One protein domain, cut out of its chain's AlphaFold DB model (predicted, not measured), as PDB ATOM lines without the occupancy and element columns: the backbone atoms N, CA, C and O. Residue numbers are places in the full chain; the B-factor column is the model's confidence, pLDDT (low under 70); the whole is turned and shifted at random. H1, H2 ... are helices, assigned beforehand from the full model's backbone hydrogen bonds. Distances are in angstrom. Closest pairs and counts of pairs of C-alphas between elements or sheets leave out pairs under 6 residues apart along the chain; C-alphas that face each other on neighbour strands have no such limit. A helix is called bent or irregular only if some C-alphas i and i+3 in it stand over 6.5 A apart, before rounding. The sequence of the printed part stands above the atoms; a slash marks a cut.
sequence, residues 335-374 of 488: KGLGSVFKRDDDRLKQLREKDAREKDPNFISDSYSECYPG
ATOM      1  N   LYS A 335      98.088 127.705  21.069       66.25
ATOM      2  CA  LYS A 335      97.137 127.206  22.091       66.25
ATOM      3  C   LYS A 335      96.846 128.251  23.170       66.25
ATOM      4  O   LYS A 335      95.690 128.402  23.563       66.25
ATOM      5  N   GLY A 336      97.870 128.967  23.645       62.91
ATOM      6  CA  GLY A 336      97.721 129.989  24.685       62.91
ATOM      7  C   GLY A 336      96.751 131.100  24.278       62.91
ATOM      8  O   GLY A 336      95.822 131.417  25.023       62.91
ATOM      9  N   LEU A 337      96.904 131.619  23.056       57.66
ATOM     10  CA  LEU A 337      96.064 132.693  22.509       57.66
ATOM     11  C   LEU A 337      94.594 132.270  22.338       57.66
ATOM     12  O   LEU A 337      93.693 133.052  22.632       57.66
ATOM     13  N   GLY A 338      94.336 131.027  21.919       57.25
ATOM     14  CA  GLY A 338      92.975 130.490  21.800       57.25
ATOM     15  C   GLY A 338      92.325 130.062  23.126       57.25
ATOM     16  O   GLY A 338      91.118 129.820  23.158       57.25
ATOM     17  N   SER A 339      93.102 129.938  24.209       60.78
ATOM     18  CA  SER A 339      92.635 129.392  25.492       60.78
ATOM     19  C   SER A 339      92.038 130.434  26.437       60.78
ATOM     20  O   SER A 339      91.148 130.078  27.205       60.78
ATOM     21  N   VAL A 340      92.507 131.688  26.415       58.88
ATOM     22  CA  VAL A 340      92.015 132.740  27.330       58.88
ATOM     23  C   VAL A 340      90.539 133.030  27.060       58.88
ATOM     24  O   VAL A 340      89.705 132.713  27.899       58.88
ATOM     25  N   PHE A 341      90.211 133.460  25.838       51.81
ATOM     26  CA  PHE A 341      88.837 133.774  25.434       51.81
ATOM     27  C   PHE A 341      87.847 132.625  25.672       51.81
ATOM     28  O   PHE A 341      86.722 132.876  26.082       51.81
ATOM     29  N   LYS A 342      88.260 131.364  25.473       61.88
ATOM     30  CA  LYS A 342      87.404 130.202  25.765       61.88
ATOM     31  C   LYS A 342      87.197 129.964  27.257       61.88
ATOM     32  O   LYS A 342      86.081 129.674  27.656       61.88
ATOM     33  N   ARG A 343      88.233 130.130  28.085       62.72
ATOM     34  CA  ARG A 343      88.102 130.028  29.548       62.72
ATOM     35  C   ARG A 343      87.154 131.095  30.095       62.72
ATOM     36  O   ARG A 343      86.406 130.808  31.024       62.72
ATOM     37  N   ASP A 344      87.184 132.296  29.525       64.19
ATOM     38  CA  ASP A 344      86.298 133.386  29.928       64.19
ATOM     39  C   ASP A 344      84.860 133.185  29.415       64.19
ATOM     40  O   ASP A 344      83.923 133.439  30.167       64.19
ATOM     41  N   ASP A 345      84.667 132.629  28.212       73.56
ATOM     42  CA  ASP A 345      83.356 132.224  27.669       73.56
ATOM     43  C   ASP A 345      82.725 131.070  28.484       73.56
ATOM     44  O   ASP A 345      81.583 131.165  28.938       73.56
ATOM     45  N   ASP A 346      83.501 130.026  28.805       74.75
ATOM     46  CA  ASP A 346      83.091 128.928  29.697       74.75
ATOM     47  C   ASP A 346      82.759 129.436  31.117       74.75
ATOM     48  O   ASP A 346      81.798 128.978  31.742       74.75
ATOM     49  N   ARG A 347      83.527 130.405  31.637       76.94
ATOM     50  CA  ARG A 347      83.281 131.041  32.943       76.94
ATOM     51  C   ARG A 347      82.025 131.909  32.928       76.94
ATOM     52  O   ARG A 347      81.254 131.858  33.885       76.94
ATOM     53  N   LEU A 348      81.805 132.683  31.867       72.81
ATOM     54  CA  LEU A 348      80.610 133.507  31.684       72.81
ATOM     55  C   LEU A 348      79.361 132.625  31.586       72.81
ATOM     56  O   LEU A 348      78.357 132.905  32.237       72.81
ATOM     57  N   LYS A 349      79.452 131.506  30.862       73.44
ATOM     58  CA  LYS A 349      78.398 130.489  30.786       73.44
ATOM     59  C   LYS A 349      78.105 129.839  32.146       73.44
ATOM     60  O   LYS A 349      76.941 129.651  32.478       73.44
ATOM     61  N   GLN A 350      79.126 129.564  32.962       76.56
ATOM     62  CA  GLN A 350      78.947 129.065  34.335       76.56
ATOM     63  C   GLN A 350      78.396 130.106  35.322       76.56
ATOM     64  O   GLN A 350      77.822 129.714  36.336       76.56
ATOM     65  N   LEU A 351      78.579 131.409  35.075       72.75
ATOM     66  CA  LEU A 351      77.864 132.460  35.809       72.75
ATOM     67  C   LEU A 351      76.389 132.468  35.397       72.75
ATOM     68  O   LEU A 351      75.519 132.369  36.256       72.75
ATOM     69  N   ARG A 352      76.134 132.488  34.085       70.19
ATOM     70  CA  ARG A 352      74.795 132.469  33.484       70.19
ATOM     71  C   ARG A 352      73.938 131.307  33.984       70.19
ATOM     72  O   ARG A 352      72.797 131.481  34.377       70.19
ATOM     73  N   GLU A 353      74.512 130.108  34.017       72.75
ATOM     74  CA  GLU A 353      73.817 128.894  34.448       72.75
ATOM     75  C   GLU A 353      73.526 128.846  35.961       72.75
ATOM     76  O   GLU A 353      72.692 128.046  36.388       72.75
ATOM     77  N   LYS A 354      74.174 129.706  36.762       71.19
ATOM     78  CA  LYS A 354      73.946 129.839  38.210       71.19
ATOM     79  C   LYS A 354      72.911 130.895  38.581       71.19
ATOM     80  O   LYS A 354      72.423 130.846  39.710       71.19
ATOM     81  N   ASP A 355      72.565 131.821  37.688       73.94
ATOM     82  CA  ASP A 355      71.429 132.703  37.934       73.94
ATOM     83  C   ASP A 355      70.131 131.939  37.654       73.94
ATOM     84  O   ASP A 355      69.802 131.615  36.512       73.94
ATOM     85  N   ALA A 356      69.389 131.626  38.717       73.19
ATOM     86  CA  ALA A 356      68.115 130.924  38.610       73.19
ATOM     87  C   ALA A 356      67.068 131.718  37.807       73.19
ATOM     88  O   ALA A 356      66.135 131.118  37.278       73.19
ATOM     89  N   ARG A 357      67.236 133.043  37.679       76.88
ATOM     90  CA  ARG A 357      66.352 133.910  36.892       76.88
ATOM     91  C   ARG A 357      66.502 133.658  35.393       76.88
ATOM     92  O   ARG A 357      65.500 133.632  34.699       76.88
ATOM     93  N   GLU A 358      67.692 133.301  34.897       74.56
ATOM     94  CA  GLU A 358      67.904 132.900  33.487       74.56
ATOM     95  C   GLU A 358      67.334 131.502  33.137       74.56
ATOM     96  O   GLU A 358      67.686 130.904  32.117       74.56
ATOM     97  N   LYS A 359      66.444 130.956  33.978       71.94
ATOM     98  CA  LYS A 359      65.565 129.819  33.652       71.94
ATOM     99  C   LYS A 359      64.123 130.247  33.344       71.94
ATOM    100  O   LYS A 359      63.364 129.427  32.835       71.94
ATOM    101  N   ASP A 360      63.757 131.493  33.638       75.56
ATOM    102  CA  ASP A 360      62.464 132.087  33.302       75.56
ATOM    103  C   ASP A 360      62.504 132.626  31.853       75.56
ATOM    104  O   ASP A 360      63.370 133.449  31.545       75.56
ATOM    105  N   PRO A 361      61.611 132.187  30.940       72.06
ATOM    106  CA  PRO A 361      61.566 132.695  29.566       72.06
ATOM    107  C   PRO A 361      61.204 134.187  29.463       72.06
ATOM    108  O   PRO A 361      61.436 134.780  28.410       72.06
ATOM    109  N   ASN A 362      60.663 134.795  30.524       72.50
ATOM    110  CA  ASN A 362      60.357 136.221  30.598       72.50
ATOM    111  C   ASN A 362      61.501 137.054  31.213       72.50
ATOM    112  O   ASN A 362      61.434 138.284  31.183       72.50
ATOM    113  N   PHE A 363      62.557 136.432  31.753       78.06
ATOM    114  CA  PHE A 363      63.682 137.161  32.339       78.06
ATOM    115  C   PHE A 363      64.716 137.577  31.286       78.06
ATOM    116  O   PHE A 363      65.301 136.757  30.576       78.06
ATOM    117  N   ILE A 364      64.995 138.877  31.244       76.00
ATOM    118  CA  ILE A 364      66.013 139.491  30.392       76.00
ATOM    119  C   ILE A 364      67.173 139.902  31.298       76.00
ATOM    120  O   ILE A 364      66.991 140.741  32.178       76.00
ATOM    121  N   SER A 365      68.364 139.330  31.095       77.44
ATOM    122  CA  SER A 365      69.518 139.669  31.936       77.44
ATOM    123  C   SER A 365      69.970 141.117  31.726       77.44
ATOM    124  O   SER A 365      69.923 141.644  30.610       77.44
ATOM    125  N   ASP A 366      70.457 141.753  32.796       72.38
ATOM    126  CA  ASP A 366      70.842 143.170  32.788       72.38
ATOM    127  C   ASP A 366      71.834 143.473  31.651       72.38
ATOM    128  O   ASP A 366      71.608 144.385  30.859       72.38
ATOM    129  N   SER A 367      72.828 142.595  31.456       75.06
ATOM    130  CA  SER A 367      73.821 142.662  30.366       75.06
ATOM    131  C   SER A 367      73.251 142.595  28.936       75.06
ATOM    132  O   SER A 367      73.917 143.008  27.989       75.06
ATOM    133  N   TYR A 368      72.032 142.076  28.747       73.06
ATOM    134  CA  TYR A 368      71.319 142.149  27.468       73.06
ATOM    135  C   TYR A 368      70.545 143.468  27.341       73.06
ATOM    136  O   TYR A 368      70.510 144.060  26.262       73.06
ATOM    137  N   SER A 369      69.971 143.959  28.445       75.50
ATOM    138  CA  SER A 369      69.259 145.243  28.485       75.50
ATOM    139  C   SER A 369      70.188 146.457  28.325       75.50
ATOM    140  O   SER A 369      69.826 147.408  27.636       75.50
ATOM    141  N   GLU A 370      71.421 146.393  28.843       77.44
ATOM    142  CA  GLU A 370      72.478 147.394  28.625       77.44
ATOM    143  C   GLU A 370      72.832 147.549  27.135       77.44
ATOM    144  O   GLU A 370      73.116 148.652  26.666       77.44
ATOM    145  N   CYS A 371      72.767 146.457  26.364       75.81
ATOM    146  CA  CYS A 371      72.992 146.472  24.917       75.81
ATOM    147  C   CYS A 371      71.809 147.038  24.112       75.81
ATOM    148  O   CYS A 371      71.993 147.373  22.940       75.81
ATOM    149  N   TYR A 372      70.617 147.147  24.710       68.44
ATOM    150  CA  TYR A 372      69.406 147.676  24.072       68.44
ATOM    151  C   TYR A 372      68.625 148.612  25.016       68.44
ATOM    152  O   TYR A 372      67.550 148.242  25.506       68.44
ATOM    153  N   PRO A 373      69.119 149.845  25.253       58.78
ATOM    154  CA  PRO A 373      68.401 150.852  26.030       58.78
ATOM    155  C   PRO A 373      66.971 151.054  25.504       58.78
ATOM    156  O   PRO A 373      66.769 151.355  24.329       58.78
ATOM    157  N   GLY A 374      65.982 150.856  26.380       63.84
ATOM    158  CA  GLY A 374      64.548 150.887  26.054       63.84
ATOM    159  C   GLY A 374      63.866 149.513  25.962       63.84
ATOM    160  O   GLY A 374      62.645 149.444  26.087       63.84
TER     161      GLY A 374
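This is residues 335 to 374 of the 488 residues of an uncharacterized protein of Aegilops tauschii subsp. strangulata (UniProt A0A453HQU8). One long, nearly straight helix, H1, makes most of the length, and beyond residue 352 the backbone turns at the short helix H2 and runs off to one side as a tail with another short helix, H3, in an open L-shaped outline with no packed core. No helix touches another. The printed part has 40 residues, with three named helices in the order H1, H2, H3 and no named strand, and its class is all helix. The whole is only just loose, close to extended, with a radius of gyration of the C-alphas of 13.3 A, and is flat, spanning 39 by 23 by 11 A.

H1, residues 335 to 352, stands free over residues 335 to 351. A tight link of 3 residues joins it to H2, residues 356 to 359. H1 and H2 are close but not clearly touching: their closest C-alphas, those of Arg 352 and Glu 358, are 6.9 A apart. A short link of 6 residues joins H2 to H3, residues 366 to 369. H3 is apart from both H1 and H2. In H1, 11 of 14 O i to N i+4 pairs are within hydrogen-bond range; H2 and H3 are too short for such a pair.

H1 begins at C-alpha 335, (97.137, 127.206, 22.091), and ends at C-alpha 352, (74.795, 132.469, 33.484), 25.6 A away. It is neither bent nor irregular, but only just: C-alphas 338 and 341 are 6.4 A apart. H2 measures 5.7 A from first to last C-alpha and H3 5.0 A, ending at C-alpha 369, (69.259, 145.243, 28.485).

The two C-alphas farthest apart are those of Lys 335 and Gly 374, at 40.5 A. The printed part has no cut and no long link. Residues 358 to 364 and 366 to 374 also stand free. The mean pLDDT of the printed part is 70.0, and residues 335 to 344 and 372 to 374 of this model are under 70.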